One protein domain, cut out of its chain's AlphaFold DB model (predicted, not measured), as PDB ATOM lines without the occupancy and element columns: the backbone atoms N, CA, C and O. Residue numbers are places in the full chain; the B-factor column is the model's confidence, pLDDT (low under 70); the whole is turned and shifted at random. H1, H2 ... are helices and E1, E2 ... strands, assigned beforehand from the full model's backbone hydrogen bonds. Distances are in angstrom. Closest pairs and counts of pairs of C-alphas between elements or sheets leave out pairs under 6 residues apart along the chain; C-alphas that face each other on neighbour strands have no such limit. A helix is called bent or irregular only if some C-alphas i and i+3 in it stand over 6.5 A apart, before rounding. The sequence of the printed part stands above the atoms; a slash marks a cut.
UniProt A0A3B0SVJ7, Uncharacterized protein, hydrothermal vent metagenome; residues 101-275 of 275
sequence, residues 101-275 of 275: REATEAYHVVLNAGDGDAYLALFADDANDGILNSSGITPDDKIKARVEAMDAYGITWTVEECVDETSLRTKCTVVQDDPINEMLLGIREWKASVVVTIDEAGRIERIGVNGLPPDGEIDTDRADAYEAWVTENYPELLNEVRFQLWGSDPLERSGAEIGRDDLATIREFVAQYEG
ATOM      1  N   ARG A 101      61.681   7.753  -5.889       92.12
ATOM      2  CA  ARG A 101      61.012   7.145  -4.729       92.12
ATOM      3  C   ARG A 101      60.885   8.132  -3.574       92.12
ATOM      4  O   ARG A 101      59.787   8.311  -3.066       92.12
ATOM      5  N   GLU A 102      61.978   8.802  -3.220       91.19
ATOM      6  CA  GLU A 102      61.975   9.855  -2.198       91.19
ATOM      7  C   GLU A 102      60.988  10.973  -2.559       91.19
ATOM      8  O   GLU A 102      60.187  11.384  -1.723       91.19
ATOM      9  N   ALA A 103      60.969  11.388  -3.830       92.19
ATOM     10  CA  ALA A 103      59.996  12.356  -4.328       92.19
ATOM     11  C   ALA A 103      58.544  11.868  -4.165       92.19
ATOM     12  O   ALA A 103      57.664  12.640  -3.791       92.19
ATOM     13  N   THR A 104      58.290  10.576  -4.403       91.94
ATOM     14  CA  THR A 104      56.958   9.973  -4.231       91.94
ATOM     15  C   THR A 104      56.535   9.927  -2.764       91.94
ATOM     16  O   THR A 104      55.375  10.180  -2.446       91.94
ATOM     17  N   GLU A 105      57.452   9.607  -1.855       90.56
ATOM     18  CA  GLU A 105      57.189   9.609  -0.413       90.56
ATOM     19  C   GLU A 105      56.908  11.031   0.089       90.56
ATOM     20  O   GLU A 105      55.896  11.256   0.753       90.56
ATOM     21  N   ALA A 106      57.740  12.006  -0.296       89.44
ATOM     22  CA  ALA A 106      57.539  13.416   0.032       89.44
ATOM     23  C   ALA A 106      56.191  13.940  -0.475       89.44
ATOM     24  O   ALA A 106      55.468  14.585   0.283       89.44
ATOM     25  N   TYR A 107      55.822  13.594  -1.714       89.88
ATOM     26  CA  TYR A 107      54.530  13.923  -2.316       89.88
ATOM     27  C   TYR A 107      53.338  13.454  -1.470       89.88
ATOM     28  O   TYR A 107      52.429  14.235  -1.200       89.88
ATOM     29  N   HIS A 108      53.340  12.212  -0.985       89.69
ATOM     30  CA  HIS A 108      52.230  11.734  -0.153       89.69
ATOM     31  C   HIS A 108      52.269  12.314   1.266       89.69
ATOM     32  O   HIS A 108      51.218  12.522   1.868       89.69
ATOM     33  N   VAL A 109      53.455  12.634   1.799       88.75
ATOM     34  CA  VAL A 109      53.579  13.316   3.096       88.75
ATOM     35  C   VAL A 109      52.942  14.706   3.052       88.75
ATOM     36  O   VAL A 109      52.155  15.016   3.942       88.75
ATOM     37  N   VAL A 110      53.240  15.528   2.036       86.81
ATOM     38  CA  VAL A 110      52.618  16.864   1.899       86.81
ATOM     39  C   VAL A 110      51.126  16.776   1.613       86.81
ATOM     40  O   VAL A 110      50.356  17.564   2.156       86.81
ATOM     41  N   LEU A 111      50.700  15.790   0.818       85.50
ATOM     42  CA  LEU A 111      49.290  15.595   0.496       85.50
ATOM     43  C   LEU A 111      48.479  15.267   1.757       85.50
ATOM     44  O   LEU A 111      47.477  15.915   2.030       85.50
ATOM     45  N   ASN A 112      48.975  14.343   2.584       87.00
ATOM     46  CA  ASN A 112      48.366  13.977   3.872       87.00
ATOM     47  C   ASN A 112      48.463  15.087   4.938       87.00
ATOM     48  O   ASN A 112      47.820  15.009   5.993       87.00
ATOM     49  N   ALA A 113      49.332  16.076   4.716       85.62
ATOM     50  CA  ALA A 113      49.490  17.231   5.588       85.62
ATOM     51  C   ALA A 113      48.462  18.330   5.311       85.62
ATOM     52  O   ALA A 113      48.292  19.199   6.163       85.62
ATOM     53  N   GLY A 114      47.846  18.334   4.125       83.88
ATOM     54  CA  GLY A 114      47.034  19.460   3.674       83.88
ATOM     55  C   GLY A 114      47.849  20.725   3.380       83.88
ATOM     56  O   GLY A 114      47.273  21.800   3.250       83.88
ATOM     57  N   ASP A 115      49.180  20.627   3.265       86.00
ATOM     58  CA  ASP A 115      50.054  21.784   3.044       86.00
ATOM     59  C   ASP A 115      50.216  22.052   1.543       86.00
ATOM     60  O   ASP A 115      51.099  21.509   0.872       86.00
ATOM     61  N   GLY A 116      49.330  22.891   1.003       84.19
ATOM     62  CA  GLY A 116      49.326  23.257  -0.411       84.19
ATOM     63  C   GLY A 116      50.583  24.008  -0.873       84.19
ATOM     64  O   GLY A 116      50.988  23.862  -2.027       84.19
ATOM     65  N   ASP A 117      51.226  24.784   0.004       85.56
ATOM     66  CA  ASP A 117      52.470  25.488  -0.331       85.56
ATOM     67  C   ASP A 117      53.640  24.500  -0.419       85.56
ATOM     68  O   ASP A 117      54.406  24.526  -1.387       85.56
ATOM     69  N   ALA A 118      53.754  23.586   0.552       87.56
ATOM     70  CA  ALA A 118      54.743  22.514   0.508       87.56
ATOM     71  C   ALA A 118      54.504  21.571  -0.678       87.56
ATOM     72  O   ALA A 118      55.470  21.135  -1.301       87.56
ATOM     73  N   TYR A 119      53.238  21.306  -1.025       87.25
ATOM     74  CA  TYR A 119      52.862  20.532  -2.207       87.25
ATOM     75  C   TYR A 119      53.407  21.159  -3.487       87.25
ATOM     76  O   TYR A 119      54.145  20.502  -4.220       87.25
ATOM     77  N   LEU A 120      53.110  22.437  -3.738       85.75
ATOM     78  CA  LEU A 120      53.584  23.135  -4.937       85.75
ATOM     79  C   LEU A 120      55.114  23.211  -4.998       85.75
ATOM     80  O   LEU A 120      55.690  23.100  -6.079       85.75
ATOM     81  N   ALA A 121      55.784  23.335  -3.850       89.31
ATOM     82  CA  ALA A 121      57.242  23.402  -3.775       89.31
ATOM     83  C   ALA A 121      57.959  22.114  -4.226       89.31
ATOM     84  O   ALA A 121      59.169  22.154  -4.462       89.31
ATOM     85  N   LEU A 122      57.251  20.984  -4.352       87.81
ATOM     86  CA  LEU A 122      57.838  19.729  -4.831       87.81
ATOM     87  C   LEU A 122      58.069  19.707  -6.348       87.81
ATOM     88  O   LEU A 122      58.893  18.927  -6.835       87.81
ATOM     89  N   PHE A 123      57.325  20.526  -7.091       88.81
ATOM     90  CA  PHE A 123      57.231  20.443  -8.544       88.81
ATOM     91  C   PHE A 123      58.231  21.356  -9.256       88.81
ATOM     92  O   PHE A 123      58.659  22.394  -8.747       88.81
ATOM     93  N   ALA A 124      58.618  20.952 -10.464       87.19
ATOM     94  CA  ALA A 124      59.276  21.830 -11.420       87.19
ATOM     95  C   ALA A 124      58.292  22.894 -11.939       87.19
ATOM     96  O   ALA A 124      57.082  22.672 -11.981       87.19
ATOM     97  N   ASP A 125      58.814  24.042 -12.377       82.69
ATOM     98  CA  ASP A 125      57.992  25.171 -12.839       82.69
ATOM     99  C   ASP A 125      57.145  24.813 -14.085       82.69
ATOM    100  O   ASP A 125      56.126  25.448 -14.353       82.69
ATOM    101  N   ASP A 126      57.567  23.806 -14.858       77.81
ATOM    102  CA  ASP A 126      56.903  23.285 -16.059       77.81
ATOM    103  C   ASP A 126      56.268  21.898 -15.858       77.81
ATOM    104  O   ASP A 126      55.909  21.226 -16.832       77.81
ATOM    105  N   ALA A 127      56.105  21.471 -14.602       79.81
ATOM    106  CA  ALA A 127      55.615  20.143 -14.281       79.81
ATOM    107  C   ALA A 127      54.205  19.860 -14.825       79.81
ATOM    108  O   ALA A 127      53.329  20.726 -14.921       79.81
ATOM    109  N   ASN A 128      53.961  18.587 -15.137       67.50
ATOM    110  CA  ASN A 128      52.659  18.073 -15.536       67.50
ATOM    111  C   ASN A 128      52.177  17.025 -14.531       67.50
ATOM    112  O   ASN A 128      52.643  15.888 -14.517       67.50
ATOM    113  N   ASP A 129      51.221  17.395 -13.698       64.56
ATOM    114  CA  ASP A 129      50.583  16.490 -12.748       64.56
ATOM    115  C   ASP A 129      49.130  16.262 -13.177       64.56
ATOM    116  O   ASP A 129      48.439  17.194 -13.588       64.56
ATOM    117  N   GLY A 130      48.650  15.022 -13.073       55.41
ATOM    118  CA  GLY A 130      47.237  14.697 -13.274       55.41
ATOM    119  C   GLY A 130      46.292  15.475 -12.345       55.41
ATOM    120  O   GLY A 130      45.137  15.684 -12.712       55.41
ATOM    121  N   ILE A 131      46.782  15.952 -11.194       55.59
ATOM    122  CA  ILE A 131      46.075  16.873 -10.291       55.59
ATOM    123  C   ILE A 131      46.202  18.338 -10.747       55.59
ATOM    124  O   ILE A 131      45.214  19.069 -10.687       55.59
ATOM    125  N   LEU A 132      47.375  18.764 -11.233       51.75
ATOM    126  CA  LEU A 132      47.630  20.144 -11.682       51.75
ATOM    127  C   LEU A 132      47.086  20.438 -13.096       51.75
ATOM    128  O   LEU A 132      46.968  21.606 -13.464       51.75
ATOM    129  N   ASN A 133      46.820  19.423 -13.932       49.19
ATOM    130  CA  ASN A 133      46.797  19.645 -15.384       49.19
ATOM    131  C   ASN A 133      45.942  18.665 -16.218       49.19
ATOM    132  O   ASN A 133      46.258  18.396 -17.379       49.19
ATOM    133  N   SER A 134      44.824  18.149 -15.693       44.34
ATOM    134  CA  SER A 134      43.908  17.312 -16.499       44.34
ATOM    135  C   SER A 134      43.252  18.067 -17.676       44.34
ATOM    136  O   SER A 134      42.750  17.435 -18.607       44.34
ATOM    137  N   SER A 135      43.275  19.410 -17.680       36.81
ATOM    138  CA  SER A 135      42.611  20.237 -18.706       36.81
ATOM    139  C   SER A 135      43.248  21.616 -19.002       36.81
ATOM    140  O   SER A 135      42.717  22.363 -19.827       36.81
ATOM    141  N   GLY A 136      44.403  21.957 -18.412       49.19
ATOM    142  CA  GLY A 136      45.099  23.241 -18.591       49.19
ATOM    143  C   GLY A 136      45.799  23.718 -17.312       49.19
ATOM    144  O   GLY A 136      45.688  23.059 -16.282       49.19
ATOM    145  N   ILE A 137      46.497  24.867 -17.379       51.25
ATOM    146  CA  ILE A 137      47.181  25.497 -16.230       51.25
ATOM    147  C   ILE A 137      46.157  25.716 -15.108       51.25
ATOM    148  O   ILE A 137      45.377  26.672 -15.160       51.25
ATOM    149  N   THR A 138      46.139  24.833 -14.111       62.72
ATOM    150  CA  THR A 138      45.320  25.023 -12.913       62.72
ATOM    151  C   THR A 138      45.998  26.087 -12.050       62.72
ATOM    152  O   THR A 138      47.181  25.940 -11.756       62.72
ATOM    153  N   PRO A 139      45.307  27.174 -11.662       71.00
ATOM    154  CA  PRO A 139      45.876  28.178 -10.769       71.00
ATOM    155  C   PRO A 139      46.306  27.576  -9.425       71.00
ATOM    156  O   PRO A 139      45.538  26.810  -8.840       71.00
ATOM    157  N   ASP A 140      47.469  27.986  -8.911       80.62
ATOM    158  CA  ASP A 140      48.042  27.542  -7.629       80.62
ATOM    159  C   ASP A 140      47.023  27.531  -6.483       80.62
ATOM    160  O   ASP A 140      46.936  26.558  -5.741       80.62
ATOM    161  N   ASP A 141      46.193  28.570  -6.367       76.25
ATOM    162  CA  ASP A 141      45.193  28.674  -5.296       76.25
ATOM    163  C   ASP A 141      44.172  27.524  -5.320       76.25
ATOM    164  O   ASP A 141      43.738  27.052  -4.270       76.25
ATOM    165  N   LYS A 142      43.824  27.014  -6.508       75.56
ATOM    166  CA  LYS A 142      42.908  25.873  -6.646       75.56
ATOM    167  C   LYS A 142      43.566  24.556  -6.253       75.56
ATOM    168  O   LYS A 142      42.899  23.652  -5.760       75.56
ATOM    169  N   ILE A 143      44.874  24.455  -6.458       79.38
ATOM    170  CA  ILE A 143      45.664  23.285  -6.072       79.38
ATOM    171  C   ILE A 143      45.813  23.253  -4.557       79.38
ATOM    172  O   ILE A 143      45.580  22.216  -3.945       79.38
ATOM    173  N   LYS A 144      46.106  24.402  -3.944       83.62
ATOM    174  CA  LYS A 144      46.148  24.536  -2.485       83.62
ATOM    175  C   LYS A 144      44.808  24.175  -1.859       83.62
ATOM    176  O   LYS A 144      44.771  23.315  -0.988       83.62
ATOM    177  N   ALA A 145      43.710  24.730  -2.381       80.38
ATOM    178  CA  ALA A 145      42.367  24.384  -1.924       80.38
ATOM    179  C   ALA A 145      42.083  22.877  -2.047       80.38
ATOM    180  O   ALA A 145      41.473  22.287  -1.163       80.38
ATOM    181  N   ARG A 146      42.566  22.224  -3.107       79.50
ATOM    182  CA  ARG A 146      42.416  20.777  -3.278       79.50
ATOM    183  C   ARG A 146      43.186  19.972  -2.231       79.50
ATOM    184  O   ARG A 146      42.632  19.029  -1.673       79.50
ATOM    185  N   VAL A 147      44.441  20.329  -1.974       84.31
ATOM    186  CA  VAL A 147      45.283  19.656  -0.973       84.31
ATOM    187  C   VAL A 147      44.699  19.844   0.433       84.31
ATOM    188  O   VAL A 147      44.565  18.878   1.179       84.31
ATOM    189  N   GLU A 148      44.255  21.056   0.760       84.19
ATOM    190  CA  GLU A 148      43.567  21.364   2.020       84.19
ATOM    191  C   GLU A 148      42.248  20.587   2.180       84.19
ATOM    192  O   GLU A 148      41.942  20.115   3.275       84.19
ATOM    193  N   ALA A 149      41.462  20.437   1.108       80.75
ATOM    194  CA  ALA A 149      40.202  19.693   1.149       80.75
ATOM    195  C   ALA A 149      40.435  18.209   1.459       80.75
ATOM    196  O   ALA A 149      39.734  17.646   2.295       80.75
ATOM    197  N   MET A 150      41.454  17.586   0.854       83.44
ATOM    198  CA  MET A 150      41.804  16.187   1.134       83.44
ATOM    199  C   MET A 150      42.138  15.955   2.611       83.44
ATOM    200  O   MET A 150      41.656  14.984   3.198       83.44
ATOM    201  N   ASP A 151      42.898  16.864   3.228       86.75
ATOM    202  CA  ASP A 151      43.168  16.813   4.668       86.75
ATOM    203  C   ASP A 151      41.888  16.984   5.496       86.75
ATOM    204  O   ASP A 151      41.642  16.224   6.434       86.75
ATOM    205  N   ALA A 152      41.030  17.933   5.113       83.88
ATOM    206  CA  ALA A 152      39.768  18.182   5.798       83.88
ATOM    207  C   ALA A 152      38.795  16.989   5.719       83.88
ATOM    208  O   ALA A 152      38.088  16.720   6.692       83.88
ATOM    209  N   TYR A 153      38.795  16.240   4.613       80.94
ATOM    210  CA  TYR A 153      38.052  14.984   4.468       80.94
ATOM    211  C   TYR A 153      38.659  13.820   5.267       80.94
ATOM    212  O   TYR A 153      38.005  12.792   5.451       80.94
ATOM    213  N   GLY A 154      39.890  13.967   5.764       85.81
ATOM    214  CA  GLY A 154      40.628  12.893   6.424       85.81
ATOM    215  C   GLY A 154      41.139  11.829   5.455       85.81
ATOM    216  O   GLY A 154      41.385  10.702   5.881       85.81
ATOM    217  N   ILE A 155      41.286  12.172   4.171       85.69
ATOM    218  CA  ILE A 155      41.843  11.274   3.160       85.69
ATOM    219  C   ILE A 155      43.335  11.120   3.432       85.69
ATOM    220  O   ILE A 155      44.058  12.107   3.587       85.69
ATOM    221  N   THR A 156      43.817   9.879   3.454       89.75
ATOM    222  CA  THR A 156      45.250   9.607   3.577       89.75
ATOM    223  C   THR A 156      45.739   8.675   2.486       89.75
ATOM    224  O   THR A 156      45.014   7.813   2.003       89.75
ATOM    225  N   TRP A 157      46.996   8.849   2.104       89.44
ATOM    226  CA  TRP A 157      47.665   8.055   1.088       89.44
ATOM    227  C   TRP A 157      48.896   7.387   1.683       89.44
ATOM    228  O   TRP A 157      49.772   8.053   2.241       89.44
ATOM    229  N   THR A 158      48.982   6.069   1.538       91.12
ATOM    230  CA  THR A 158      50.103   5.258   2.014       91.12
ATOM    231  C   THR A 158      50.793   4.588   0.837       91.12
ATOM    232  O   THR A 158      50.161   3.897   0.043       91.12
ATOM    233  N   VAL A 159      52.107   4.769   0.730       88.81
ATOM    234  CA  VAL A 159      52.931   4.075  -0.264       88.81
ATOM    235  C   VAL A 159      53.188   2.643   0.217       88.81
ATOM    236  O   VAL A 159      53.745   2.456   1.297       88.81
ATOM    237  N   GLU A 160      52.798   1.634  -0.567       89.31
ATOM    238  CA  GLU A 160      53.024   0.219  -0.223       89.31
ATOM    239  C   GLU A 160      54.314  -0.317  -0.852       89.31
ATOM    240  O   GLU A 160      55.230  -0.772  -0.166       89.31
ATOM    241  N   GLU A 161      54.383  -0.281  -2.181       91.44
ATOM    242  CA  GLU A 161      55.462  -0.880  -2.962       91.44
ATOM    243  C   GLU A 161      55.853   0.065  -4.087       91.44
ATOM    244  O   GLU A 161      54.984   0.630  -4.741       91.44
ATOM    245  N   CYS A 162      57.153   0.197  -4.353       91.69
ATOM    246  CA  CYS A 162      57.652   0.951  -5.499       91.69
ATOM    247  C   CYS A 162      58.664   0.141  -6.298       91.69
ATOM    248  O   CYS A 162      59.555  -0.507  -5.735       91.69
ATOM    249  N   VAL A 163      58.564   0.269  -7.616       95.25
ATOM    250  CA  VAL A 163      59.485  -0.279  -8.603       95.25
ATOM    251  C   VAL A 163      60.141   0.884  -9.334       95.25
ATOM    252  O   VAL A 163      59.479   1.647 -10.038       95.25
ATOM    253  N   ASP A 164      61.457   0.998  -9.182       94.62
ATOM    254  CA  ASP A 164      62.241   2.003  -9.891       94.62
ATOM    255  C   ASP A 164      62.422   1.552 -11.347       94.62
ATOM    256  O   ASP A 164      63.035   0.521 -11.630       94.62
ATOM    257  N   GLU A 165      61.829   2.300 -12.281       92.88
ATOM    258  CA  GLU A 165      61.869   1.991 -13.715       92.88
ATOM    259  C   GLU A 165      63.145   2.559 -14.354       92.88
ATOM    260  O   GLU A 165      63.736   1.940 -15.241       92.88
ATOM    261  N   THR A 166      63.585   3.734 -13.889       95.44
ATOM    262  CA  THR A 166      64.852   4.382 -14.258       95.44
ATOM    263  C   THR A 166      65.413   5.171 -13.068       95.44
ATOM    264  O   THR A 166      64.782   5.259 -12.018       95.44
ATOM    265  N   SER A 167      66.580   5.807 -13.225       94.38
ATOM    266  CA  SER A 167      67.123   6.721 -12.206       94.38
ATOM    267  C   SER A 167      66.271   7.972 -11.970       94.38
ATOM    268  O   SER A 167      66.455   8.635 -10.959       94.38
ATOM    269  N   LEU A 168      65.367   8.305 -12.894       95.75
ATOM    270  CA  LEU A 168      64.525   9.503 -12.842       95.75
ATOM    271  C   LEU A 168      63.035   9.170 -12.756       95.75
ATOM    272  O   LEU A 168      62.209  10.072 -12.780       95.75
ATOM    273  N   ARG A 169      62.665   7.885 -12.698       95.38
ATOM    274  CA  ARG A 169      61.269   7.454 -12.758       95.38
ATOM    275  C   ARG A 169      61.000   6.248 -11.872       95.38
ATOM    276  O   ARG A 169      61.675   5.226 -11.991       95.38
ATOM    277  N   THR A 170      59.959   6.342 -11.051       97.00
ATOM    278  CA  THR A 170      59.464   5.238 -10.224       97.00
ATOM    279  C   THR A 170      57.969   5.043 -10.430       97.00
ATOM    280  O   THR A 170      57.240   5.973 -10.788       97.00
ATOM    281  N   LYS A 171      57.514   3.817 -10.203       95.25
ATOM    282  CA  LYS A 171      56.103   3.457 -10.167       95.25
ATOM    283  C   LYS A 171      55.798   2.837  -8.813       95.25
ATOM    284  O   LYS A 171      56.367   1.802  -8.480       95.25
ATOM    285  N   CYS A 172      54.878   3.437  -8.075       91.94
ATOM    286  CA  CYS A 172      54.443   2.981  -6.768       91.94
ATOM    287  C   CYS A 172      52.983   2.530  -6.781       91.94
ATOM    288  O   CYS A 172      52.133   3.141  -7.430       91.94
ATOM    289  N   THR A 173      52.689   1.476  -6.031       91.88
ATOM    290  CA  THR A 173      51.341   1.159  -5.570       91.88
ATOM    291  C   THR A 173      51.094   1.942  -4.291       91.88
ATOM    292  O   THR A 173      51.904   1.897  -3.361       91.88
ATOM    293  N   VAL A 174      49.978   2.657  -4.253       90.00
ATOM    294  CA  VAL A 174      49.542   3.432  -3.094       90.00
ATOM    295  C   VAL A 174      48.144   2.997  -2.688       90.00
ATOM    296  O   VAL A 174      47.341   2.614  -3.539       90.00
ATOM    297  N   VAL A 175      47.863   3.067  -1.394       90.50
ATOM    298  CA  VAL A 175      46.534   2.868  -0.817       90.50
ATOM    299  C   VAL A 175      46.023   4.221  -0.359       90.50
ATOM    300  O   VAL A 175      46.679   4.890   0.439       90.50
ATOM    301  N   GLN A 176      44.869   4.615  -0.874       89.44
ATOM    302  CA  GLN A 176      44.087   5.732  -0.378       89.44
ATOM    303  C   GLN A 176      43.109   5.201   0.676       89.44
ATOM    304  O   GLN A 176      42.300   4.342   0.340       89.44
ATOM    305  N   ASP A 177      43.177   5.690   1.913       89.56
ATOM    306  CA  ASP A 177      42.119   5.547   2.924       89.56
ATOM    307  C   ASP A 177      41.219   6.782   2.824       89.56
ATOM    308  O   ASP A 177      41.673   7.904   3.073       89.56
ATOM    309  N   ASP A 178      39.974   6.583   2.398       88.69
ATOM    310  CA  ASP A 178      39.001   7.638   2.133       88.69
ATOM    311  C   ASP A 178      37.692   7.373   2.906       88.69
ATOM    312  O   ASP A 178      36.839   6.587   2.468       88.69
ATOM    313  N   PRO A 179      37.491   8.048   4.054       87.44
ATOM    314  CA  PRO A 179      36.268   7.924   4.844       87.44
ATOM    315  C   PRO A 179      35.001   8.355   4.092       87.44
ATOM    316  O   PRO A 179      33.902   7.912   4.428       87.44
ATOM    317  N   ILE A 180      35.122   9.230   3.090       85.50
ATOM    318  CA  ILE A 180      33.986   9.660   2.273       85.50
ATOM    319  C   ILE A 180      33.558   8.542   1.331       85.50
ATOM    320  O   ILE A 180      32.363   8.254   1.233       85.50
ATOM    321  N   ASN A 181      34.516   7.875   0.686       85.06
ATOM    322  CA  ASN A 181      34.217   6.714  -0.153       85.06
ATOM    323  C   ASN A 181      33.618   5.570   0.671       85.06
ATOM    324  O   ASN A 181      32.717   4.887   0.191       85.06
ATOM    325  N   GLU A 182      34.024   5.393   1.930       88.50
ATOM    326  CA  GLU A 182      33.363   4.432   2.821       88.50
ATOM    327  C   GLU A 182      31.873   4.769   2.993       88.50
ATOM    328  O   GLU A 182      31.014   3.904   2.823       88.50
ATOM    329  N   MET A 183      31.556   6.038   3.267       85.75
ATOM    330  CA  MET A 183      30.182   6.499   3.485       85.75
ATOM    331  C   MET A 183      29.306   6.428   2.224       85.75
ATOM    332  O   MET A 183      28.130   6.062   2.321       85.75
ATOM    333  N   LEU A 184      29.859   6.794   1.064       85.19
ATOM    334  CA  LEU A 184      29.105   6.989  -0.181       85.19
ATOM    335  C   LEU A 184      29.193   5.818  -1.162       85.19
ATOM    336  O   LEU A 184      28.244   5.597  -1.903       85.19
ATOM    337  N   LEU A 185      30.305   5.084  -1.170       84.62
ATOM    338  CA  LEU A 185      30.584   3.993  -2.111       84.62
ATOM    339  C   LEU A 185      30.721   2.629  -1.420       84.62
ATOM    340  O   LEU A 185      30.859   1.615  -2.105       84.62
ATOM    341  N   GLY A 186      30.716   2.589  -0.082       85.88
ATOM    342  CA  GLY A 186      30.906   1.367   0.704       85.88
ATOM    343  C   GLY A 186      32.343   0.835   0.699       85.88
ATOM    344  O   GLY A 186      32.584  -0.277   1.165       85.88
ATOM    345  N   ILE A 187      33.301   1.604   0.173       86.50
ATOM    346  CA  ILE A 187      34.702   1.196   0.028       86.50
ATOM    347  C   ILE A 187      35.588   2.243   0.677       86.50
ATOM    348  O   ILE A 187      35.683   3.369   0.203       86.50
ATOM    349  N   ARG A 188      36.266   1.841   1.747       87.50
ATOM    350  CA  ARG A 188      37.167   2.712   2.496       87.50
ATOM    351  C   ARG A 188      38.540   2.853   1.846       87.50
ATOM    352  O   ARG A 188      39.060   3.954   1.724       87.50
ATOM    353  N   GLU A 189      39.126   1.732   1.442       89.50
ATOM    354  CA  GLU A 189      40.476   1.698   0.887       89.50
ATOM    355  C   GLU A 189      40.445   1.480  -0.626       89.50
ATOM    356  O   GLU A 189      39.814   0.545  -1.123       89.50
ATOM    357  N   TRP A 190      41.171   2.318  -1.366       84.56
ATOM    358  CA  TRP A 190      41.312   2.215  -2.815       84.56
ATOM    359  C   TRP A 190      42.786   2.159  -3.212       84.56
ATOM    360  O   TRP A 190      43.597   2.979  -2.781       84.56
ATOM    361  N   LYS A 191      43.157   1.212  -4.082       88.44
ATOM    362  CA  LYS A 191      44.531   1.114  -4.592       88.44
ATOM    363  C   LYS A 191      44.713   1.928  -5.863       88.44
ATOM    364  O   LYS A 191      43.924   1.845  -6.798       88.44
ATOM    365  N   ALA A 192      45.813   2.661  -5.949       87.44
ATOM    366  CA  ALA A 192      46.207   3.365  -7.159       87.44
ATOM    367  C   ALA A 192      47.654   3.049  -7.536       87.44
ATOM    368  O   ALA A 192      48.507   2.757  -6.701       87.44
ATOM    369  N   SER A 193      47.934   3.123  -8.832       89.25
ATOM    370  CA  SER A 193      49.285   3.135  -9.372       89.25
ATOM    371  C   SER A 193      49.703   4.582  -9.614       89.25
ATOM    372  O   SER A 193      49.191   5.222 -10.535       89.25
ATOM    373  N   VAL A 194      50.687   5.058  -8.858       90.44
ATOM    374  CA  VAL A 194      51.291   6.388  -8.998       90.44
ATOM    375  C   VAL A 194      52.636   6.261  -9.703       90.44
ATOM    376  O   VAL A 194      53.494   5.490  -9.293       90.44
ATOM    377  N   VAL A 195      52.828   7.005 -10.786       92.38
ATOM    378  CA  VAL A 195      54.101   7.097 -11.509       92.38
ATOM    379  C   VAL A 195      54.659   8.493 -11.308       92.38
ATOM    380  O   VAL A 195      53.994   9.457 -11.682       92.38
ATOM    381  N   VAL A 196      55.876   8.588 -10.779       92.69
ATOM    382  CA  VAL A 196      56.574   9.859 -10.556       92.69
ATOM    383  C   VAL A 196      57.831   9.905 -11.412       92.69
ATOM    384  O   VAL A 196      58.632   8.965 -11.400       92.69
ATOM    385  N   THR A 197      58.003  11.008 -12.139       94.38
ATOM    386  CA  THR A 197      59.248  11.372 -12.820       94.38
ATOM    387  C   THR A 197      59.824  12.627 -12.172       94.38
ATOM    388  O   THR A 197      59.085  13.589 -11.951       94.38
ATOM    389  N   ILE A 198      61.130  12.625 -11.909       94.31
ATOM    390  CA  ILE A 198      61.877  13.811 -11.480       94.31
ATOM    391  C   ILE A 198      62.767  14.344 -12.609       94.31
ATOM    392  O   ILE A 198      63.250  13.569 -13.437       94.31
ATOM    393  N   ASP A 199      62.985  15.656 -12.632       93.12
ATOM    394  CA  ASP A 199      63.917  16.314 -13.546       93.12
ATOM    395  C   ASP A 199      65.386  16.145 -13.098       93.12
ATOM    396  O   ASP A 199      65.696  15.567 -12.053       93.12
ATOM    397  N   GLU A 200      66.327  16.668 -13.890       93.31
ATOM    398  CA  GLU A 200      67.761  16.640 -13.552       93.31
ATOM    399  C   GLU A 200      68.119  17.496 -12.322       93.31
ATOM    400  O   GLU A 200      69.207  17.343 -11.763       93.31
ATOM    401  N   ALA A 201      67.227  18.395 -11.894       93.25
ATOM    402  CA  ALA A 201      67.371  19.207 -10.692       93.25
ATOM    403  C   ALA A 201      66.759  18.537  -9.447       93.25
ATOM    404  O   ALA A 201      66.777  19.138  -8.372       93.25
ATOM    405  N   GLY A 202      66.236  17.311  -9.567       92.25
ATOM    406  CA  GLY A 202      65.617  16.577  -8.469       92.25
ATOM    407  C   GLY A 202      64.253  17.132  -8.054       92.25
ATOM    408  O   GLY A 202      63.876  16.986  -6.894       92.25
ATOM    409  N   ARG A 203      63.518  17.797  -8.951       91.62
ATOM    410  CA  ARG A 203      62.131  18.243  -8.734       91.62
ATOM    411  C   ARG A 203      61.157  17.335  -9.461       91.62
ATOM    412  O   ARG A 203      61.518  16.708 -10.450       91.62
ATOM    413  N   ILE A 204      59.911  17.274  -9.004       91.62
ATOM    414  CA  ILE A 204      58.878  16.481  -9.673       91.62
ATOM    415  C   ILE A 204      58.508  17.147 -11.005       91.62
ATOM    416  O   ILE A 204      57.925  18.226 -11.026       91.62
ATOM    417  N   GLU A 205      58.817  16.479 -12.115       89.50
ATOM    418  CA  GLU A 205      58.443  16.900 -13.471       89.50
ATOM    419  C   GLU A 205      57.055  16.363 -13.839       89.50
ATOM    420  O   GLU A 205      56.268  17.026 -14.516       89.50
ATOM    421  N   ARG A 206      56.736  15.133 -13.415       87.88
ATOM    422  CA  ARG A 206      55.475  14.490 -13.788       87.88
ATOM    423  C   ARG A 206      54.941  13.549 -12.725       87.88
ATOM    424  O   ARG A 206      55.682  12.705 -12.227       87.88
ATOM    425  N   ILE A 207      53.628  13.608 -12.503       87.31
ATOM    426  CA  ILE A 207      52.876  12.605 -11.741       87.31
ATOM    427  C   ILE A 207      51.731  12.060 -12.591       87.31
ATOM    428  O   ILE A 207      50.964  12.805 -13.201       87.31
ATOM    429  N   GLY A 208      51.616  10.736 -12.647       83.81
ATOM    430  CA  GLY A 208      50.462  10.045 -13.211       83.81
ATOM    431  C   GLY A 208      49.823   9.139 -12.171       83.81
ATOM    432  O   GLY A 208      50.470   8.204 -11.711       83.81
ATOM    433  N   VAL A 209      48.553   9.376 -11.851       83.38
ATOM    434  CA  VAL A 209      47.763   8.528 -10.952       83.38
ATOM    435  C   VAL A 209      46.780   7.720 -11.789       83.38
ATOM    436  O   VAL A 209      46.034   8.279 -12.585       83.38
ATOM    437  N   ASN A 210      46.789   6.401 -11.629       80.19
ATOM    438  CA  ASN A 210      45.808   5.516 -12.247       80.19
ATOM    439  C   ASN A 210      45.140   4.694 -11.151       80.19
ATOM    440  O   ASN A 210      45.818   3.902 -10.493       80.19
ATOM    441  N   GLY A 211      43.831   4.865 -10.965       77.00
ATOM    442  CA  GLY A 211      43.063   4.006 -10.069       77.00
ATOM    443  C   GLY A 211      43.159   2.549 -10.522       77.00
ATOM    444  O   GLY A 211      43.038   2.253 -11.714       77.00
ATOM    445  N   LEU A 212      43.425   1.647  -9.584       74.88
ATOM    446  CA  LEU A 212      43.282   0.216  -9.809       74.88
ATOM    447  C   LEU A 212      41.836  -0.168  -9.480       74.88
ATOM    448  O   LEU A 212      41.234   0.475  -8.626       74.88
ATOM    449  N   PRO A 213      41.257  -1.175 -10.153       73.75
ATOM    450  CA  PRO A 213      39.927  -1.655  -9.799       73.75
ATOM    451  C   PRO A 213      39.871  -1.983  -8.302       73.75
ATOM    452  O   PRO A 213      40.821  -2.591  -7.801       73.75
ATOM    453  N   PRO A 214      38.807  -1.589  -7.590       73.50
ATOM    454  CA  PRO A 214      38.703  -1.872  -6.174       73.50
ATOM    455  C   PRO A 214      38.491  -3.366  -5.955       73.50
ATOM    456  O   PRO A 214      37.865  -4.059  -6.765       73.50
ATOM    457  N   ASP A 215      38.961  -3.845  -4.812       68.06
ATOM    458  CA  ASP A 215      38.677  -5.191  -4.336       68.06
ATOM    459  C   ASP A 215      37.276  -5.207  -3.691       68.06
ATOM    460  O   ASP A 215      37.136  -5.271  -2.473       68.06
ATOM    461  N   GLY A 216      36.214  -5.092  -4.493       68.69
ATOM    462  CA  GLY A 216      34.840  -5.078  -3.978       68.69
ATOM    463  C   GLY A 216      33.789  -4.580  -4.965       68.69
ATOM    464  O   GLY A 216      34.106  -4.094  -6.052       68.69
ATOM    465  N   GLU A 217      32.519  -4.717  -4.580       76.19
ATOM    466  CA  GLU A 217      31.412  -4.037  -5.256       76.19
ATOM    467  C   GLU A 217      31.373  -2.577  -4.791       76.19
ATOM    468  O   GLU A 217      31.405  -2.307  -3.594       76.19
ATOM    469  N   ILE A 218      31.332  -1.649  -5.749       80.56
ATOM    470  CA  ILE A 218      31.150  -0.217  -5.499       80.56
ATOM    471  C   ILE A 218      29.643   0.052  -5.448       80.56
ATOM    472  O   ILE A 218      28.942  -0.282  -6.405       80.56
ATOM    473  N   ASP A 219      29.149   0.681  -4.382       81.06
ATOM    474  CA  ASP A 219      27.756   1.144  -4.300       81.06
ATOM    475  C   ASP A 219      27.595   2.467  -5.068       81.06
ATOM    476  O   ASP A 219      27.594   3.557  -4.497       81.06
ATOM    477  N   THR A 220      27.507   2.383  -6.398       83.75
ATOM    478  CA  THR A 220      27.299   3.572  -7.239       83.75
ATOM    479  C   THR A 220      25.901   4.166  -7.068       83.75
ATOM    480  O   THR A 220      25.733   5.365  -7.262       83.75
ATOM    481  N   ASP A 221      24.911   3.364  -6.659       86.94
ATOM    482  CA  ASP A 221      23.527   3.819  -6.483       86.94
ATOM    483  C   ASP A 221      23.423   4.831  -5.331       86.94
ATOM    484  O   ASP A 221      22.724   5.842  -5.447       86.94
ATOM    485  N   ARG A 222      24.150   4.598  -4.229       86.00
ATOM    486  CA  ARG A 222      24.224   5.539  -3.103       86.00
ATOM    487  C   ARG A 222      24.915   6.848  -3.494       86.00
ATOM    488  O   ARG A 222      24.421   7.914  -3.123       86.00
ATOM    489  N   ALA A 223      26.007   6.792  -4.256       85.62
ATOM    490  CA  ALA A 223      26.683   7.996  -4.747       85.62
ATOM    491  C   ALA A 223      25.818   8.801  -5.730       85.62
ATOM    492  O   ALA A 223      25.721  10.021  -5.595       85.62
ATOM    493  N   ASP A 224      25.121   8.133  -6.653       87.25
ATOM    494  CA  ASP A 224      24.180   8.780  -7.575       87.25
ATOM    495  C   ASP A 224      23.009   9.429  -6.814       87.25
ATOM    496  O   ASP A 224      22.590  10.550  -7.121       87.25
ATOM    497  N   ALA A 225      22.492   8.752  -5.780       89.38
ATOM    498  CA  ALA A 225      21.456   9.295  -4.908       89.38
ATOM    499  C   ALA A 225      21.947  10.517  -4.115       89.38
ATOM    500  O   ALA A 225      21.193  11.480  -3.959       89.38
ATOM    501  N   TYR A 226      23.202  10.506  -3.657       88.88
ATOM    502  CA  TYR A 226      23.815  11.652  -2.994       88.88
ATOM    503  C   TYR A 226      23.943  12.852  -3.939       88.88
ATOM    504  O   TYR A 226      23.482  13.941  -3.597       88.88
ATOM    505  N   GLU A 227      24.481  12.665  -5.152       87.00
ATOM    506  CA  GLU A 227      24.594  13.749  -6.142       87.00
ATOM    507  C   GLU A 227      23.216  14.341  -6.484       87.00
ATOM    508  O   GLU A 227      23.054  15.565  -6.546       87.00
ATOM    509  N   ALA A 228      22.195  13.494  -6.654       89.56
ATOM    510  CA  ALA A 228      20.826  13.942  -6.899       89.56
ATOM    511  C   ALA A 228      20.254  14.745  -5.717       89.56
ATOM    512  O   ALA A 228      19.662  15.807  -5.923       89.56
ATOM    513  N   TRP A 229      20.459  14.276  -4.484       92.06
ATOM    514  CA  TRP A 229      19.978  14.946  -3.276       92.06
ATOM    515  C   TRP A 229      20.661  16.302  -3.053       92.06
ATOM    516  O   TRP A 229      19.980  17.282  -2.748       92.06
ATOM    517  N   VAL A 230      21.975  16.395  -3.281       88.12
ATOM    518  CA  VAL A 230      22.722  17.663  -3.241       88.12
ATOM    519  C   VAL A 230      22.225  18.612  -4.324       88.12
ATOM    520  O   VAL A 230      21.978  19.778  -4.047       88.12
ATOM    521  N   THR A 231      21.997  18.116  -5.543       88.06
ATOM    522  CA  THR A 231      21.460  18.934  -6.641       88.06
ATOM    523  C   THR A 231      20.117  19.580  -6.275       88.06
ATOM    524  O   THR A 231      19.834  20.700  -6.703       88.06
ATOM    525  N   GLU A 232      19.283  18.891  -5.493       90.75
ATOM    526  CA  GLU A 232      17.975  19.394  -5.066       90.75
ATOM    527  C   GLU A 232      18.051  20.333  -3.851       90.75
ATOM    528  O   GLU A 232      17.363  21.356  -3.831       90.75
ATOM    529  N   ASN A 233      18.872  20.005  -2.848       87.62
ATOM    530  CA  ASN A 233      18.848  20.671  -1.539       87.62
ATOM    531  C   ASN A 233      19.979  21.692  -1.339       87.62
ATOM    532  O   ASN A 233      19.785  22.670  -0.621       87.62
ATOM    533  N   TYR A 234      21.117  21.480  -2.000       85.44
ATOM    534  CA  TYR A 234      22.354  22.256  -1.863       85.44
ATOM    535  C   TYR A 234      23.030  22.471  -3.235       85.44
ATOM    536  O   TYR A 234      24.184  22.079  -3.434       85.44
ATOM    537  N   PRO A 235      22.330  23.045  -4.235       84.56
ATOM    538  CA  PRO A 235      22.838  23.149  -5.606       84.56
ATOM    539  C   PRO A 235      24.151  23.937  -5.723       84.56
ATOM    540  O   PRO A 235      24.903  23.742  -6.677       84.56
ATOM    541  N   GLU A 236      24.443  24.820  -4.769       79.88
ATOM    542  CA  GLU A 236      25.709  25.541  -4.660       79.88
ATOM    543  C   GLU A 236      26.915  24.636  -4.366       79.88
ATOM    544  O   GLU A 236      28.027  25.003  -4.735       79.88
ATOM    545  N   LEU A 237      26.702  23.454  -3.775       78.06
ATOM    546  CA  LEU A 237      27.753  22.484  -3.436       78.06
ATOM    547  C   LEU A 237      27.999  21.450  -4.547       78.06
ATOM    548  O   LEU A 237      28.894  20.616  -4.437       78.06
ATOM    549  N   LEU A 238      27.237  21.479  -5.646       78.19
ATOM    550  CA  LEU A 238      27.288  20.426  -6.668       78.19
ATOM    551  C   LEU A 238      28.688  20.237  -7.278       78.19
ATOM    552  O   LEU A 238      29.105  19.107  -7.526       78.19
ATOM    553  N   ASN A 239      29.424  21.325  -7.515       73.44
ATOM    554  CA  ASN A 239      30.782  21.239  -8.064       73.44
ATOM    555  C   ASN A 239      31.770  20.625  -7.059       73.44
ATOM    556  O   ASN A 239      32.671  19.894  -7.463       73.44
ATOM    557  N   GLU A 240      31.592  20.895  -5.765       74.50
ATOM    558  CA  GLU A 240      32.425  20.363  -4.675       74.50
ATOM    559  C   GLU A 240      32.169  18.860  -4.500       74.50
ATOM    560  O   GLU A 240      33.100  18.055  -4.474       74.50
ATOM    561  N   VAL A 241      30.901  18.453  -4.563       74.25
ATOM    562  CA  VAL A 241      30.498  17.043  -4.528       74.25
ATOM    563  C   VAL A 241      30.987  16.265  -5.747       74.25
ATOM    564  O   VAL A 241      31.500  15.157  -5.601       74.25
ATOM    565  N   ARG A 242      30.896  16.838  -6.951       72.81
ATOM    566  CA  ARG A 242      31.448  16.205  -8.159       72.81
ATOM    567  C   ARG A 242      32.959  16.117  -8.129       72.81
ATOM    568  O   ARG A 242      33.523  15.119  -8.571       72.81
ATOM    569  N   PHE A 243      33.620  17.138  -7.597       70.94
ATOM    570  CA  PHE A 243      35.045  17.068  -7.332       70.94
ATOM    571  C   PHE A 243      35.369  15.887  -6.408       70.94
ATOM    572  O   PHE A 243      36.247  15.095  -6.743       70.94
ATOM    573  N   GLN A 244      34.640  15.730  -5.305       70.44
ATOM    574  CA  GLN A 244      34.905  14.665  -4.345       70.44
ATOM    575  C   GLN A 244      34.626  13.266  -4.913       70.44
ATOM    576  O   GLN A 244      35.439  12.364  -4.744       70.44
ATOM    577  N   LEU A 245      33.505  13.081  -5.613       66.50
ATOM    578  CA  LEU A 245      33.124  11.781  -6.171       66.50
ATOM    579  C   LEU A 245      33.949  11.400  -7.407       66.50
ATOM    580  O   LEU A 245      34.277  10.230  -7.609       66.50
ATOM    581  N   TRP A 246      34.268  12.379  -8.256       67.62
ATOM    582  CA  TRP A 246      34.707  12.122  -9.631       67.62
ATOM    583  C   TRP A 246      36.044  12.775  -9.992       67.62
ATOM    584  O   TRP A 246      36.597  12.503 -11.059       67.62
ATOM    585  N   GLY A 247      36.583  13.646  -9.135       63.47
ATOM    586  CA  GLY A 247      37.847  14.346  -9.365       63.47
ATOM    587  C   GLY A 247      37.833  15.299 -10.567       63.47
ATOM    588  O   GLY A 247      38.906  15.629 -11.079       63.47
ATOM    589  N   SER A 248      36.649  15.699 -11.050       55.72
ATOM    590  CA  SER A 248      36.468  16.338 -12.361       55.72
ATOM    591  C   SER A 248      36.463  17.865 -12.357       55.72
ATOM    592  O   SER A 248      36.802  18.447 -13.386       55.72
ATOM    593  N   ASP A 249      36.118  18.519 -11.242       56.97
ATOM    594  CA  ASP A 249      35.804  19.952 -11.245       56.97
ATOM    595  C   ASP A 249      36.731  20.799 -10.350       56.97
ATOM    596  O   ASP A 249      37.125  20.377  -9.263       56.97
ATOM    597  N   PRO A 250      37.128  22.004 -10.797       56.22
ATOM    598  CA  PRO A 250      37.979  22.886 -10.014       56.22
ATOM    599  C   PRO A 250      37.217  23.531  -8.849       56.22
ATOM    600  O   PRO A 250      36.150  24.103  -9.048       56.22
ATOM    601  N   LEU A 251      37.832  23.544  -7.665       61.59
ATOM    602  CA  LEU A 251      37.271  24.170  -6.465       61.59
ATOM    603  C   LEU A 251      37.218  25.706  -6.583       61.59
ATOM    604  O   LEU A 251      38.125  26.333  -7.147       61.59
ATOM    605  N   GLU A 252      36.148  26.311  -6.054       63.62
ATOM    606  CA  GLU A 252      35.935  27.773  -6.034       63.62
ATOM    607  C   GLU A 252      36.096  28.401  -4.635       63.62
ATOM    608  O   GLU A 252      36.200  29.623  -4.517       63.62
ATOM    609  N   ARG A 253      36.159  27.575  -3.583       66.31
ATOM    610  CA  ARG A 253      36.309  27.966  -2.171       66.31
ATOM    611  C   ARG A 253      37.612  27.414  -1.577       66.31
ATOM    612  O   ARG A 253      38.312  26.639  -2.225       66.31
ATOM    613  N   SER A 254      37.956  27.834  -0.357       68.75
ATOM    614  CA  SER A 254      39.100  27.269   0.375       68.75
ATOM    615  C   SER A 254      38.837  25.809   0.755       68.75
ATOM    616  O   SER A 254      37.698  25.435   1.043       68.75
ATOM    617  N   GLY A 255      39.882  24.977   0.793       63.94
ATOM    618  CA  GLY A 255      39.709  23.537   1.005       63.94
ATOM    619  C   GLY A 255      39.157  23.186   2.382       63.94
ATOM    620  O   GLY A 255      38.316  22.301   2.518       63.94
ATOM    621  N   ALA A 256      39.565  23.939   3.405       63.78
ATOM    622  CA  ALA A 256      39.095  23.745   4.776       63.78
ATOM    623  C   ALA A 256      37.605  24.083   4.977       63.78
ATOM    624  O   ALA A 256      36.966  23.552   5.890       63.78
ATOM    625  N   GLU A 257      37.052  24.996   4.177       71.81
ATOM    626  CA  GLU A 257      35.618  25.286   4.196       71.81
ATOM    627  C   GLU A 257      34.825  24.192   3.489       71.81
ATOM    628  O   GLU A 257      33.860  23.688   4.061       71.81
ATOM    629  N   ILE A 258      35.292  23.786   2.306       68.69
ATOM    630  CA  ILE A 258      34.699  22.716   1.501       68.69
ATOM    631  C   ILE A 258      34.605  21.434   2.326       68.69
ATOM    632  O   ILE A 258      33.517  20.909   2.538       68.69
ATOM    633  N   GLY A 259      35.723  20.992   2.913       64.88
ATOM    634  CA  GLY A 259      35.744  19.757   3.691       64.88
ATOM    635  C   GLY A 259      34.767  19.750   4.866       64.88
ATOM    636  O   GLY A 259      34.176  18.718   5.170       64.88
ATOM    637  N   ARG A 260      34.538  20.900   5.515       71.69
ATOM    638  CA  ARG A 260      33.591  21.001   6.635       71.69
ATOM    639  C   ARG A 260      32.137  20.928   6.173       71.69
ATOM    640  O   ARG A 260      31.359  20.196   6.787       71.69
ATOM    641  N   ASP A 261      31.782  21.716   5.163       76.50
ATOM    642  CA  ASP A 261      30.404  21.840   4.685       76.50
ATOM    643  C   ASP A 261      29.965  20.539   3.991       76.50
ATOM    644  O   ASP A 261      28.891  20.007   4.288       76.50
ATOM    645  N   ASP A 262      30.845  19.939   3.189       76.75
ATOM    646  CA  ASP A 262      30.604  18.652   2.537       76.75
ATOM    647  C   ASP A 262      30.481  17.511   3.548       76.75
ATOM    648  O   ASP A 262      29.535  16.732   3.478       76.75
ATOM    649  N   LEU A 263      31.376  17.412   4.542       79.94
ATOM    650  CA  LEU A 263      31.278  16.363   5.566       79.94
ATOM    651  C   LEU A 263      29.960  16.428   6.340       79.94
ATOM    652  O   LEU A 263      29.403  15.390   6.702       79.94
ATOM    653  N   ALA A 264      29.468  17.634   6.634       82.56
ATOM    654  CA  ALA A 264      28.174  17.808   7.282       82.56
ATOM    655  C   ALA A 264      27.033  17.328   6.373       82.56
ATOM    656  O   ALA A 264      26.171  16.573   6.825       82.56
ATOM    657  N   THR A 265      27.087  17.706   5.098       85.69
ATOM    658  CA  THR A 265      26.103  17.370   4.060       85.69
ATOM    659  C   THR A 265      26.047  15.861   3.794       85.69
ATOM    660  O   THR A 265      24.971  15.267   3.774       85.69
ATOM    661  N   ILE A 266      27.204  15.200   3.708       85.12
ATOM    662  CA  ILE A 266      27.326  13.743   3.549       85.12
ATOM    663  C   ILE A 266      26.741  13.017   4.758       85.12
ATOM    664  O   ILE A 266      25.971  12.072   4.603       85.12
ATOM    665  N   ARG A 267      27.066  13.460   5.980       87.44
ATOM    666  CA  ARG A 267      26.524  12.845   7.203       87.44
ATOM    667  C   ARG A 267      25.013  13.009   7.305       87.44
ATOM    668  O   ARG A 267      24.340  12.082   7.748       87.44
ATOM    669  N   GLU A 268      24.488  14.168   6.909       90.06
ATOM    670  CA  GLU A 268      23.046  14.393   6.837       90.06
ATOM    671  C   GLU A 268      22.391  13.432   5.838       90.06
ATOM    672  O   GLU A 268      21.417  12.765   6.191       90.06
ATOM    673  N   PHE A 269      22.949  13.313   4.631       90.81
ATOM    674  CA  PHE A 269      22.449  12.391   3.616       90.81
ATOM    675  C   PHE A 269      22.463  10.938   4.099       90.81
ATOM    676  O   PHE A 269      21.434  10.272   4.035       90.81
ATOM    677  N   VAL A 270      23.592  10.449   4.623       87.44
ATOM    678  CA  VAL A 270      23.724   9.060   5.097       87.44
ATOM    679  C   VAL A 270      22.706   8.761   6.198       87.44
ATOM    680  O   VAL A 270      22.040   7.730   6.146       87.44
ATOM    681  N   ALA A 271      22.503   9.687   7.143       89.06
ATOM    682  CA  ALA A 271      21.492   9.529   8.185       89.06
ATOM    683  C   ALA A 271      20.065   9.422   7.613       89.06
ATOM    684  O   ALA A 271      19.261   8.653   8.126       89.06
ATOM    685  N   GLN A 272      19.740  10.159   6.546       88.12
ATOM    686  CA  GLN A 272      18.435  10.055   5.878       88.12
ATOM    687  C   GLN A 272      18.306   8.786   5.026       88.12
ATOM    688  O   GLN A 272      17.220   8.213   4.938       88.12
ATOM    689  N   TYR A 273      19.396   8.363   4.386       85.56
ATOM    690  CA  TYR A 273      19.439   7.208   3.494       85.56
ATOM    691  C   TYR A 273      19.296   5.883   4.257       85.56
ATOM    692  O   TYR A 273      18.665   4.950   3.763       85.56
ATOM    693  N   GLU A 274      19.852   5.803   5.470       84.31
ATOM    694  CA  GLU A 274      19.870   4.578   6.282       84.31
ATOM    695  C   GLU A 274      18.664   4.429   7.234       84.31
ATOM    696  O   GLU A 274      18.352   3.300   7.627       84.31
ATOM    697  N   GLY A 275      17.928   5.515   7.523       73.75
ATOM    698  CA  GLY A 275      16.657   5.509   8.270       73.75
ATOM    699  C   GLY A 275      16.796   5.620   9.783       73.75
ATOM    700  O   GLY A 275      16.302   4.703  10.482       73.75
TER     701      GLY A 275
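This is residues 101 to 275 of the 275 residues of an uncharacterized protein of hydrothermal vent metagenome (UniProt A0A3B0SVJ7). The domain is an elongated body of two halves set end to end: a twisted five-strand sheet with H1 packed on one face makes one half, and the helices H4, H5, H6 and H7 gather in the other. H3 joins the halves, touching H1 and H2 at the sheet half and H7 at the helix half. The 175 printed residues hold seven named helices and five named strands, in the order H1 H2 E1 H3 E2 E3 H4 E4 E5 H5 H6 H7, of mixed class; the sheet is mixed, with the order E1 E5 E4 E3 E2. The whole is compact, with a radius of gyration of the C-alphas of 16.6 A and spans of 55 by 34 by 25 A.

H1, residues 101 to 113, begins at C-alpha 101 (61.012, 7.145, -4.729). H2 is residues 116 to 120, E1 residues 123 to 129, and H3 residues 140 to 153, 20.1 A long. E2, residues 156 to 166, measures 27.0 A and bends by 64 degrees at residue 161. E3 is residues 169 to 177, 24.8 A; H4 residues 179 to 185; E4 residues 189 to 198, 27.5 A; E5 residues 204 to 211, 20.1 A. H5 is residues 220 to 233, 19.9 A, and H6 residues 235 to 246, irregular, with C-alphas 236 and 239 7.5 A apart. H7, residues 255 to 274, 27.9 A, ends at C-alpha 274 (19.870, 4.578, 6.282).

E1 and E5 are parallel, with N 124 and O 204 at 2.9 A. The hairpin E4 and E5 is antiparallel, with N 195 and O 208 at 2.8 A; E3 and E4 are antiparallel, with N 172 and O 194 at 2.8 A; the hairpin E2 and E3 has N 158 and O 175 at 2.8 A. H1 on one face of the sheet makes two layers, one of helix and one of strands; C-alphas 112 and 156 are its closest to E2, 5.4 A. H3 touches H7 at a steep tilt of 40 degrees, the same way, closest at C-alphas 149 and 255, 3.9 A. H5 and H6 form a helical hairpin, closest at C-alphas 231 and 238, 6.0 A. H4 only grazes the sheet, with residues 179 to 182. Every O i to N i+4 pair is within hydrogen-bond range in H1, H2, H3, H4 and H5; H6 has 6 of 8 and H7 15 of 16.

The farthest C-alphas, of Glu 200 and Gly 275, are 56.7 A apart. The printed part has no cut and no long link. Mean pLDDT of the printed part is 81.8; residues 128 to 138, 215 to 216, 245 to 256 and 258 to 259 are under 70.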